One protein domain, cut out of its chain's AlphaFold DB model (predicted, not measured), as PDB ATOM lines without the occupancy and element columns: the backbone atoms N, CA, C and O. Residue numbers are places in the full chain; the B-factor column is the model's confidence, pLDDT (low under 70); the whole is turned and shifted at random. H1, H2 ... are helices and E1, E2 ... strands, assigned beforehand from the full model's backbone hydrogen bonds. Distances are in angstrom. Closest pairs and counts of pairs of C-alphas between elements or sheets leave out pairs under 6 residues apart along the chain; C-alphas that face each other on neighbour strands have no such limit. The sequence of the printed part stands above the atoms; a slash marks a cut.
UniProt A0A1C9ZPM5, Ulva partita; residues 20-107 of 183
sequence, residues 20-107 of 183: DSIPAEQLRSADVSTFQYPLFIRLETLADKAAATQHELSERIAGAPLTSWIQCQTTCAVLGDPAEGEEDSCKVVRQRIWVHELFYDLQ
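Overview. This is residues 20 to 107 of the 183 residues of a protein of Ulva partita (UniProt A0A1C9ZPM5). The domain is a long, narrow, twisted ribbon of four antiparallel strands, with the short helix H1 near one end of E2 and a long loop, residues 47 to 69, swinging out from the other end between E1 and E2. The 88 printed residues hold H1, E1, E2, E3 and E4 in that order, and the sheet runs E1 - E2 - E3 - E4. The class is mostly strand, though under half of the residues are in named elements. The whole is loose, with a radius of gyration of the C-alphas of 15.7 A, and elongated, spanning 51 by 27 by 21 A.

Arrangement. The sheet of E1, residues 39 to 46, E2, residues 70 to 79, E3, residues 90 to 99, and E4, residues 102 to 106, is a meander, each strand the antiparallel neighbour of the one before. It is twisted, its C-alphas lying up to 4.4 A off the best plane. E1 and E2 form a hairpin at 165 degrees, with N 41 and O 75 2.8 A apart, within hydrogen-bond range. E2 and E3 form a hairpin at 166 degrees, with N 74 and O 96 at 2.8 A. E3 bends by 64 degrees at residue 93. E3 and E4 form a hairpin at 146 degrees, with N 97 and O 104 at 2.8 A. The edge strands E1 and E4 are apart. H1, residues 24 to 28, is on the sheet but over none of its strands; its closest C-alphas to E2 are those of Arg 28 and Val 78, 5.0 A apart. In H1 every O i to N i+4 pair is within hydrogen-bond range.

Along the chain. E2 is 27.8 A long, E3 25.4 A, E1 22.9 A, E4 12.8 A and H1 6.2 A. C-alpha 70 of E2 is at (155.358, 155.293, 218.316), C-alpha 24 of H1 at (172.166, 182.474, 225.193) and C-alpha 106 of E4 at (167.639, 162.971, 207.474).

Size, cuts and confidence. The farthest C-alphas, those of Ala 52 and Ala 83, are 51.5 A apart. The printed part has no cut. The link from E1 to E2 is long, with 23 residues, and that from E3 to E4 is tight. Residues 49 to 53 have pLDDT under 70.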
ATOM      1  N   ASP A  20     164.521 183.068 228.626       76.31
ATOM      2  CA  ASP A  20     165.252 184.102 229.382       76.31
ATOM      3  C   ASP A  20     166.016 183.544 230.596       76.31
ATOM      4  O   ASP A  20     166.948 184.164 231.104       76.31
ATOM      5  N   SER A  21     165.619 182.358 231.069       79.44
ATOM      6  CA  SER A  21     166.267 181.641 232.172       79.44
ATOM      7  C   SER A  21     167.475 180.790 231.747       79.44
ATOM      8  O   SER A  21     168.179 180.261 232.607       79.44
ATOM      9  N   ILE A  22     167.729 180.658 230.441       84.12
ATOM     10  CA  ILE A  22     168.784 179.818 229.868       84.12
ATOM     11  C   ILE A  22     169.843 180.732 229.226       84.12
ATOM     12  O   ILE A  22     169.491 181.622 228.451       84.12
ATOM     13  N   PRO A  23     171.148 180.531 229.496       88.94
ATOM     14  CA  PRO A  23     172.199 181.319 228.859       88.94
ATOM     15  C   PRO A  23     172.130 181.245 227.327       88.94
ATOM     16  O   PRO A  23     172.018 180.160 226.756       88.94
ATOM     17  N   ALA A  24     172.274 182.390 226.652       85.81
ATOM     18  CA  ALA A  24     172.166 182.474 225.193       85.81
ATOM     19  C   ALA A  24     173.140 181.533 224.460       85.81
ATOM     20  O   ALA A  24     172.773 180.932 223.458       85.81
ATOM     21  N   GLU A  25     174.353 181.340 224.985       87.00
ATOM     22  CA  GLU A  25     175.341 180.399 224.436       87.00
ATOM     23  C   GLU A  25     174.819 178.955 224.401       87.00
ATOM     24  O   GLU A  25     175.041 178.240 223.424       87.00
ATOM     25  N   GLN A  26     174.063 178.538 225.421       87.38
ATOM     26  CA  GLN A  26     173.465 177.203 225.457       87.38
ATOM     27  C   GLN A  26     172.357 177.064 224.415       87.38
ATOM     28  O   GLN A  26     172.223 176.001 223.827       87.38
ATOM     29  N   LEU A  27     171.606 178.135 224.138       89.56
ATOM     30  CA  LEU A  27     170.551 178.153 223.118       89.56
ATOM     31  C   LEU A  27     171.081 178.236 221.678       89.56
ATOM     32  O   LEU A  27     170.356 177.897 220.741       89.56
ATOM     33  N   ARG A  28     172.327 178.686 221.498       90.50
ATOM     34  CA  ARG A  28     172.955 178.948 220.190       90.50
ATOM     35  C   ARG A  28     173.954 177.876 219.759       90.50
ATOM     36  O   ARG A  28     174.346 177.841 218.597       90.50
ATOM     37  N   SER A  29     174.370 177.003 220.672       91.25
ATOM     38  CA  SER A  29     175.357 175.957 220.402       91.25
ATOM     39  C   SER A  29     174.737 174.563 220.455       91.25
ATOM     40  O   SER A  29     173.782 174.304 221.181       91.25
ATOM     41  N   ALA A  30     175.283 173.655 219.651       91.00
ATOM     42  CA  ALA A  30     174.937 172.243 219.674       91.00
ATOM     43  C   ALA A  30     176.203 171.402 219.519       91.00
ATOM     44  O   ALA A  30     177.078 171.725 218.712       91.00
ATOM     45  N   ASP A  31     176.267 170.287 220.241       88.94
ATOM     46  CA  ASP A  31     177.313 169.286 220.076       88.94
ATOM     47  C   ASP A  31     176.710 168.018 219.472       88.94
ATOM     48  O   ASP A  31     176.036 167.212 220.119       88.94
ATOM     49  N   VAL A  32     176.981 167.841 218.181       84.44
ATOM     50  CA  VAL A  32     176.485 166.705 217.404       84.44
ATOM     51  C   VAL A  32     177.117 165.388 217.860       84.44
ATOM     52  O   VAL A  32     176.488 164.338 217.718       84.44
ATOM     53  N   SER A  33     178.334 165.428 218.412       84.56
ATOM     54  CA  SER A  33     179.073 164.243 218.859       84.56
ATOM     55  C   SER A  33     178.546 163.695 220.185       84.56
ATOM     56  O   SER A  33     178.440 162.480 220.346       84.56
ATOM     57  N   THR A  34     178.132 164.582 221.094       85.94
ATOM     58  CA  THR A  34     177.559 164.226 222.403       85.94
ATOM     59  C   THR A  34     176.033 164.321 222.447       85.94
ATOM     60  O   THR A  34     175.431 164.057 223.484       85.94
ATOM     61  N   PHE A  35     175.394 164.609 221.307       83.56
ATOM     62  CA  PHE A  35     173.939 164.681 221.140       83.56
ATOM     63  C   PHE A  35     173.277 165.769 222.002       83.56
ATOM     64  O   PHE A  35     172.134 165.614 222.438       83.56
ATOM     65  N   GLN A  36     173.974 166.882 222.219       87.81
ATOM     66  CA  GLN A  36     173.465 168.017 222.982       87.81
ATOM     67  C   GLN A  36     172.899 169.074 222.039       87.81
ATOM     68  O   GLN A  36     173.606 169.595 221.176       87.81
ATOM     69  N   TYR A  37     171.613 169.378 222.210       89.88
ATOM     70  CA  TYR A  37     170.896 170.381 221.431       89.88
ATOM     71  C   TYR A  37     169.967 171.169 222.362       89.88
ATOM     72  O   TYR A  37     169.345 170.559 223.236       89.88
ATOM     73  N   PRO A  38     169.834 172.490 222.185       89.69
ATOM     74  CA  PRO A  38     168.985 173.303 223.047       89.69
ATOM     75  C   PRO A  38     167.500 173.164 222.739       89.69
ATOM     76  O   PRO A  38     166.678 173.266 223.645       89.69
ATOM     77  N   LEU A  39     167.150 172.919 221.474       88.75
ATOM     78  CA  LEU A  39     165.768 172.755 221.049       88.75
ATOM     79  C   LEU A  39     165.560 171.403 220.367       88.75
ATOM     80  O   LEU A  39     166.252 171.061 219.405       88.75
ATOM     81  N   PHE A  40     164.549 170.671 220.839       88.12
ATOM     82  CA  PHE A  40     164.029 169.459 220.213       88.12
ATOM     83  C   PHE A  40     162.556 169.660 219.860       88.12
ATOM     84  O   PHE A  40     161.709 169.792 220.740       88.12
ATOM     85  N   ILE A  41     162.241 169.631 218.570       89.38
ATOM     86  CA  ILE A  41     160.868 169.627 218.064       89.38
ATOM     87  C   ILE A  41     160.546 168.194 217.667       89.38
ATOM     88  O   ILE A  41     161.138 167.661 216.727       89.38
ATOM     89  N   ARG A  42     159.632 167.552 218.394       88.81
ATOM     90  CA  ARG A  42     159.268 166.149 218.188       88.81
ATOM     91  C   ARG A  42     157.822 166.043 217.716       88.81
ATOM     92  O   ARG A  42     156.912 166.460 218.423       88.81
ATOM     93  N   LEU A  43     157.633 165.481 216.527       90.62
ATOM     94  CA  LEU A  43     156.331 165.152 215.951       90.62
ATOM     95  C   LEU A  43     156.130 163.642 216.070       90.62
ATOM     96  O   LEU A  43     156.947 162.885 215.552       90.62
ATOM     97  N   GLU A  44     155.084 163.208 216.767       89.12
ATOM     98  CA  GLU A  44     154.809 161.793 217.042       89.12
ATOM     99  C   GLU A  44     153.553 161.317 216.311       89.12
ATOM    100  O   GLU A  44     152.585 162.058 216.156       89.12
ATOM    101  N   THR A  45     153.567 160.053 215.899       89.12
ATOM    102  CA  THR A  45     152.412 159.333 215.366       89.12
ATOM    103  C   THR A  45     152.403 157.902 215.892       89.12
ATOM    104  O   THR A  45     153.438 157.358 216.285       89.12
ATOM    105  N   LEU A  46     151.229 157.276 215.890       89.00
ATOM    106  CA  LEU A  46     151.092 155.853 216.179       89.00
ATOM    107  C   LEU A  46     151.724 155.034 215.045       89.00
ATOM    108  O   LEU A  46     151.571 155.365 213.870       89.00
ATOM    109  N   ALA A  47     152.440 153.968 215.397       85.88
ATOM    110  CA  ALA A  47     152.926 152.987 214.429       85.88
ATOM    111  C   ALA A  47     151.768 152.109 213.916       85.88
ATOM    112  O   ALA A  47     150.812 151.869 214.645       85.88
ATOM    113  N   ASP A  48     151.881 151.514 212.726       78.31
ATOM    114  CA  ASP A  48     150.821 150.642 212.175       78.31
ATOM    115  C   ASP A  48     150.438 149.487 213.118       78.31
ATOM    116  O   ASP A  48     149.272 149.126 213.259       78.31
ATOM    117  N   LYS A  49     151.426 148.930 213.832       66.31
ATOM    118  CA  LYS A  49     151.214 147.868 214.832       66.31
ATOM    119  C   LYS A  49     150.609 148.373 216.145       66.31
ATOM    120  O   LYS A  49     150.130 147.562 216.929       66.31
ATOM    121  N   ALA A  50     150.625 149.684 216.374       59.69
ATOM    122  CA  ALA A  50     149.975 150.328 217.504       59.69
ATOM    123  C   ALA A  50     148.464 150.425 217.319       59.69
ATOM    124  O   ALA A  50     147.758 150.435 218.304       59.69
ATOM    125  N   ALA A  51     147.945 150.437 216.087       56.84
ATOM    126  CA  ALA A  51     146.495 150.438 215.863       56.84
ATOM    127  C   ALA A  51     145.809 149.155 216.381       56.84
ATOM    128  O   ALA A  51     144.600 149.136 216.597       56.84
ATOM    129  N   ALA A  52     146.579 148.080 216.594       59.31
ATOM    130  CA  ALA A  52     146.105 146.849 217.224       59.31
ATOM    131  C   ALA A  52     146.053 146.933 218.763       59.31
ATOM    132  O   ALA A  52     145.415 146.097 219.401       59.31
ATOM    133  N   THR A  53     146.724 147.916 219.366       63.44
ATOM    134  CA  THR A  53     146.734 148.178 220.805       63.44
ATOM    135  C   THR A  53     145.938 149.460 221.079       63.44
ATOM    136  O   THR A  53     145.955 150.397 220.297       63.44
ATOM    137  N   GLN A  54     145.157 149.520 222.157       74.81
ATOM    138  CA  GLN A  54     144.270 150.665 222.442       74.81
ATOM    139  C   GLN A  54     145.034 151.914 222.938       74.81
ATOM    140  O   GLN A  54     144.580 152.579 223.859       74.81
ATOM    141  N   HIS A  55     146.219 152.206 222.394       81.38
ATOM    142  CA  HIS A  55     147.032 153.348 222.806       81.38
ATOM    143  C   HIS A  55     146.629 154.620 222.065       81.38
ATOM    144  O   HIS A  55     146.516 154.627 220.838       81.38
ATOM    145  N   GLU A  56     146.508 155.720 222.805       82.31
ATOM    146  CA  GLU A  56     146.257 157.048 222.251       82.31
ATOM    147  C   GLU A  56     147.481 157.967 222.391       82.31
ATOM    148  O   GLU A  56     148.243 157.900 223.355       82.31
ATOM    149  N   LEU A  57     147.666 158.885 221.434       81.44
ATOM    150  CA  LEU A  57     148.722 159.908 221.519       81.44
ATOM    151  C   LEU A  57     148.495 160.888 222.683       81.44
ATOM    152  O   LEU A  57     149.455 161.456 223.194       81.44
ATOM    153  N   SER A  58     147.240 161.066 223.104       80.62
ATOM    154  CA  SER A  58     146.823 161.921 224.224       80.62
ATOM    155  C   SER A  58     147.429 161.489 225.567       80.62
ATOM    156  O   SER A  58     147.644 162.326 226.440       80.62
ATOM    157  N   GLU A  59     147.757 160.205 225.724       80.38
ATOM    158  CA  GLU A  59     148.367 159.638 226.935       80.38
ATOM    159  C   GLU A  59     149.846 160.021 227.091       80.38
ATOM    160  O   GLU A  59     150.463 159.773 228.131       80.38
ATOM    161  N   ARG A  60     150.458 160.588 226.044       80.62
ATOM    162  CA  ARG A  60     151.896 160.824 226.018       80.62
ATOM    163  C   ARG A  60     152.281 162.114 226.715       80.62
ATOM    164  O   ARG A  60     151.726 163.185 226.497       80.62
ATOM    165  N   ILE A  61     153.335 162.001 227.512       79.75
ATOM    166  CA  ILE A  61     153.984 163.132 228.165       79.75
ATOM    167  C   ILE A  61     155.118 163.617 227.260       79.75
ATOM    168  O   ILE A  61     155.916 162.818 226.756       79.75
ATOM    169  N   ALA A  62     155.213 164.934 227.069       77.44
ATOM    170  CA  ALA A  62     156.319 165.550 226.343       77.44
ATOM    171  C   ALA A  62     157.669 165.094 226.930       77.44
ATOM    172  O   ALA A  62     157.883 165.127 228.139       77.44
ATOM    173  N   GLY A  63     158.571 164.617 226.070       75.56
ATOM    174  CA  GLY A  63     159.875 164.092 226.487       75.56
ATOM    175  C   GLY A  63     159.883 162.630 226.953       75.56
ATOM    176  O   GLY A  63     160.964 162.077 227.128       75.56
ATOM    177  N   ALA A  64     158.731 161.954 227.069       82.19
ATOM    178  CA  ALA A  64     158.693 160.531 227.423       82.19
ATOM    179  C   ALA A  64     159.496 159.658 226.424       82.19
ATOM    180  O   ALA A  64     159.579 160.026 225.240       82.19
ATOM    181  N   PRO A  65     160.055 158.507 226.863       85.25
ATOM    182  CA  PRO A  65     160.813 157.593 226.005       85.25
ATOM    183  C   PRO A  65     160.016 157.101 224.792       85.25
ATOM    184  O   PRO A  65     158.808 156.872 224.884       85.25
ATOM    185  N   LEU A  66     160.694 156.906 223.658       86.81
ATOM    186  CA  LEU A  66     160.081 156.362 222.445       86.81
ATOM    187  C   LEU A  66     159.814 154.864 222.621       86.81
ATOM    188  O   LEU A  66     160.725 154.095 222.915       86.81
ATOM    189  N   THR A  67     158.558 154.465 222.450       86.81
ATOM    190  CA  THR A  67     158.096 153.075 222.562       86.81
ATOM    191  C   THR A  67     157.897 152.458 221.177       86.81
ATOM    192  O   THR A  67     157.839 153.166 220.172       86.81
ATOM    193  N   SER A  68     157.753 151.132 221.107       86.38
ATOM    194  CA  SER A  68     157.578 150.377 219.852       86.38
ATOM    195  C   SER A  68     156.322 150.748 219.051       86.38
ATOM    196  O   SER A  68     156.250 150.516 217.845       86.38
ATOM    197  N   TRP A  69     155.329 151.333 219.720       87.38
ATOM    198  CA  TRP A  69     154.053 151.755 219.150       87.38
ATOM    199  C   TRP A  69     154.046 153.222 218.688       87.38
ATOM    200  O   TRP A  69     153.025 153.706 218.207       87.38
ATOM    201  N   ILE A  70     155.183 153.918 218.786       87.81
ATOM    202  CA  ILE A  70     155.358 155.293 218.316       87.81
ATOM    203  C   ILE A  70     156.364 155.345 217.177       87.81
ATOM    204  O   ILE A  70     157.431 154.729 217.215       87.81
ATOM    205  N   GLN A  71     156.037 156.157 216.182       91.69
ATOM    206  CA  GLN A  71     156.994 156.684 215.224       91.69
ATOM    207  C   GLN A  71     157.114 158.185 215.458       91.69
ATOM    208  O   GLN A  71     156.141 158.842 215.828       91.69
ATOM    209  N   CYS A  72     158.303 158.748 215.274       92.00
ATOM    210  CA  CYS A  72     158.462 160.187 215.423       92.00
ATOM    211  C   CYS A  72     159.483 160.771 214.464       92.00
ATOM    212  O   CYS A  72     160.458 160.124 214.090       92.00
ATOM    213  N   GLN A  73     159.293 162.041 214.133       94.75
ATOM    214  CA  GLN A  73     160.330 162.874 213.554       94.75
ATOM    215  C   GLN A  73     160.803 163.867 214.612       94.75
ATOM    216  O   GLN A  73     160.006 164.605 215.187       94.75
ATOM    217  N   THR A  74     162.108 163.895 214.851       93.00
ATOM    218  CA  THR A  74     162.758 164.833 215.763       93.00
ATOM    219  C   THR A  74     163.613 165.796 214.958       93.00
ATOM    220  O   THR A  74     164.515 165.380 214.230       93.00
ATOM    221  N   THR A  75     163.348 167.086 215.111       94.31
ATOM    222  CA  THR A  75     164.166 168.173 214.577       94.31
ATOM    223  C   THR A  75     164.919 168.820 215.732       94.31
ATOM    224  O   THR A  75     164.305 169.335 216.663       94.31
ATOM    225  N   CYS A  76     166.245 168.766 215.680       93.31
ATOM    226  CA  CYS A  76     167.139 169.424 216.619       93.31
ATOM    227  C   CYS A  76     167.589 170.760 216.034       93.31
ATOM    228  O   CYS A  76     168.036 170.809 214.882       93.31
ATOM    229  N   ALA A  77     167.509 171.823 216.823       93.44
ATOM    230  CA  ALA A  77     167.790 173.167 216.350       93.44
ATOM    231  C   ALA A  77     168.463 174.043 217.414       93.44
ATOM    232  O   ALA A  77     168.461 173.714 218.600       93.44
ATOM    233  N   VAL A  78     169.033 175.153 216.952       94.00
ATOM    234  CA  VAL A  78     169.580 176.245 217.767       94.00
ATOM    235  C   VAL A  78     168.848 177.540 217.431       94.00
ATOM    236  O   VAL A  78     168.300 177.680 216.335       94.00
ATOM    237  N   LEU A  79     168.821 178.482 218.367       91.69
ATOM    238  CA  LEU A  79     168.339 179.835 218.096       91.69
ATOM    239  C   LEU A  79     169.425 180.631 217.370       91.69
ATOM    240  O   LEU A  79     170.613 180.426 217.625       91.69
ATOM    241  N   GLY A  80     169.022 181.511 216.454       89.25
ATOM    242  CA  GLY A  80     169.956 182.407 215.776       89.25
ATOM    243  C   GLY A  80     170.536 183.468 216.699       89.25
ATOM    244  O   GLY A  80     170.040 183.708 217.806       89.25
ATOM    245  N   ASP A  81     171.610 184.104 216.238       88.50
ATOM    246  CA  ASP A  81     172.189 185.250 216.927       88.50
ATOM    247  C   ASP A  81     171.572 186.560 216.408       88.50
ATOM    248  O   ASP A  81     171.824 186.945 215.262       88.50
ATOM    249  N   PRO A  82     170.814 187.310 217.231       85.19
ATOM    250  CA  PRO A  82     170.301 188.617 216.833       85.19
ATOM    251  C   PRO A  82     171.414 189.590 216.417       85.19
ATOM    252  O   PRO A  82     171.187 190.447 215.567       85.19
ATOM    253  N   ALA A  83     172.631 189.445 216.963       86.56
ATOM    254  CA  ALA A  83     173.773 190.280 216.591       86.56
ATOM    255  C   ALA A  83     174.269 190.021 215.156       86.56
ATOM    256  O   ALA A  83     174.871 190.906 214.550       86.56
ATOM    257  N   GLU A  84     173.985 188.842 214.596       87.12
ATOM    258  CA  GLU A  84     174.284 188.485 213.203       87.12
ATOM    259  C   GLU A  84     173.097 188.765 212.258       87.12
ATOM    260  O   GLU A  84     173.126 188.393 211.087       87.12
ATOM    261  N   GLY A  85     172.056 189.453 212.744       86.88
ATOM    262  CA  GLY A  85     170.835 189.731 211.984       86.88
ATOM    263  C   GLY A  85     169.853 188.558 211.943       86.88
ATOM    264  O   GLY A  85     168.958 188.535 211.103       86.88
ATOM    265  N   GLU A  86     170.006 187.588 212.842       85.50
ATOM    266  CA  GLU A  86     169.213 186.359 212.881       85.50
ATOM    267  C   GLU A  86     168.148 186.382 213.988       85.50
ATOM    268  O   GLU A  86     167.906 185.380 214.671       85.50
ATOM    269  N   GLU A  87     167.529 187.546 214.180       82.25
ATOM    270  CA  GLU A  87     166.460 187.764 215.156       82.25
ATOM    271  C   GLU A  87     165.264 186.838 214.882       82.25
ATOM    272  O   GLU A  87     164.894 186.605 213.730       82.25
ATOM    273  N   ASP A  88     164.703 186.259 215.949       81.06
ATOM    274  CA  ASP A  88     163.599 185.287 215.909       81.06
ATOM    275  C   ASP A  88     163.816 184.080 214.979       81.06
ATOM    276  O   ASP A  88     162.868 183.406 214.563       81.06
ATOM    277  N   SER A  89     165.070 183.766 214.652       87.00
ATOM    278  CA  SER A  89     165.384 182.646 213.775       87.00
ATOM    279  C   SER A  89     165.701 181.367 214.553       87.00
ATOM    280  O   SER A  89     166.204 181.368 215.681       87.00
ATOM    281  N   CYS A  90     165.417 180.238 213.910       89.81
ATOM    282  CA  CYS A  90     165.722 178.913 214.412       89.81
ATOM    283  C   CYS A  90     166.423 178.123 213.307       89.81
ATOM    284  O   CYS A  90     165.878 177.939 212.216       89.81
ATOM    285  N   LYS A  91     167.645 177.665 213.581       91.75
ATOM    286  CA  LYS A  91     168.470 176.918 212.630       91.75
ATOM    287  C   LYS A  91     168.415 175.436 212.939       91.75
ATOM    288  O   LYS A  91     168.809 174.999 214.020       91.75
ATOM    289  N   VAL A  92     167.979 174.649 211.964       92.06
ATOM    290  CA  VAL A  92     167.988 173.190 212.058       92.06
ATOM    291  C   VAL A  92     169.428 172.684 211.999       92.06
ATOM    292  O   VAL A  92     170.130 172.892 211.013       92.06
ATOM    293  N   VAL A  93     169.858 171.988 213.050       92.75
ATOM    294  CA  VAL A  93     171.185 171.361 213.130       92.75
ATOM    295  C   VAL A  93     171.120 169.910 212.669       92.75
ATOM    296  O   VAL A  93     172.030 169.408 212.010       92.75
ATOM    297  N   ARG A  94     170.043 169.204 213.029       91.75
ATOM    298  CA  ARG A  94     169.877 167.787 212.712       91.75
ATOM    299  C   ARG A  94     168.413 167.405 212.648       91.75
ATOM    300  O   ARG A  94     167.606 167.894 213.428       91.75
ATOM    301  N   GLN A  95     168.084 166.461 211.779       93.75
ATOM    302  CA  GLN A  95     166.771 165.834 211.756       93.75
ATOM    303  C   GLN A  95     166.908 164.318 211.807       93.75
ATOM    304  O   GLN A  95     167.824 163.745 211.213       93.75
ATOM    305  N   ARG A  96     165.997 163.674 212.536       92.94
ATOM    306  CA  ARG A  96     165.928 162.221 212.684       92.94
ATOM    307  C   ARG A  96     164.510 161.710 212.574       92.94
ATOM    308  O   ARG A  96     163.591 162.337 213.082       92.94
ATOM    309  N   ILE A  97     164.366 160.536 211.985       94.31
ATOM    310  CA  ILE A  97     163.144 159.744 212.014       94.31
ATOM    311  C   ILE A  97     163.396 158.522 212.897       94.31
ATOM    312  O   ILE A  97     164.416 157.853 212.751       94.31
ATOM    313  N   TRP A  98     162.472 158.244 213.807       91.25
ATOM    314  CA  TRP A  98     162.380 157.005 214.566       91.25
ATOM    315  C   TRP A  98     161.215 156.189 214.031       91.25
ATOM    316  O   TRP A  98     160.058 156.593 214.158       91.25
ATOM    317  N   VAL A  99     161.522 155.048 213.428       90.44
ATOM    318  CA  VAL A  99     160.532 154.123 212.871       90.44
ATOM    319  C   VAL A  99     160.997 152.709 213.173       90.44
ATOM    320  O   VAL A  99     162.166 152.394 212.972       90.44
ATOM    321  N   HIS A 100     160.084 151.859 213.649       85.31
ATOM    322  CA  HIS A 100     160.374 150.456 213.973       85.31
ATOM    323  C   HIS A 100     161.623 150.282 214.852       85.31
ATOM    324  O   HIS A 100     162.463 149.431 214.579       85.31
ATOM    325  N   GLU A 101     161.745 151.115 215.891       85.56
ATOM    326  CA  GLU A 101     162.856 151.092 216.855       85.56
ATOM    327  C   GLU A 101     164.242 151.419 216.270       85.56
ATOM    328  O   GLU A 101     165.275 151.161 216.889       85.56
ATOM    329  N   LEU A 102     164.275 152.027 215.082       88.94
ATOM    330  CA  LEU A 102     165.494 152.452 214.405       88.94
ATOM    331  C   LEU A 102     165.494 153.963 214.182       88.94
ATOM    332  O   LEU A 102     164.485 154.547 213.781       88.94
ATOM    333  N   PHE A 103     166.653 154.589 214.405       90.00
ATOM    334  CA  PHE A 103     166.891 155.987 214.052       90.00
ATOM    335  C   PHE A 103     167.501 156.104 212.656       90.00
ATOM    336  O   PHE A 103     168.511 155.473 212.347       90.00
ATOM    337  N   TYR A 104     166.939 157.006 211.863       91.75
ATOM    338  CA  TYR A 104     167.449 157.410 210.563       91.75
ATOM    339  C   TYR A 104     167.746 158.901 210.591       91.75
ATOM    340  O   TYR A 104     166.878 159.697 210.941       91.75
ATOM    341  N   ASP A 105     168.960 159.290 210.216       91.19
ATOM    342  CA  ASP A 105     169.276 160.700 210.020       91.19
ATOM    343  C   ASP A 105     168.748 161.176 208.676       91.19
ATOM    344  O   ASP A 105     169.021 160.571 207.637       91.19
ATOM    345  N   LEU A 106     168.036 162.295 208.694       91.38
ATOM    346  CA  LEU A 106     167.639 162.971 207.474       91.38
ATOM    347  C   LEU A 106     168.793 163.857 207.042       91.38
ATOM    348  O   LEU A 106     169.300 164.678 207.809       91.38
ATOM    349  N   GLN A 107     169.199 163.679 205.794       88.75
ATOM    350  CA  GLN A 107     170.164 164.546 205.148       88.75
ATOM    351  C   GLN A 107     169.540 165.106 203.881       88.75
ATOM    352  O   GLN A 107     168.936 164.372 203.099       88.75
TER     353      GLN A 107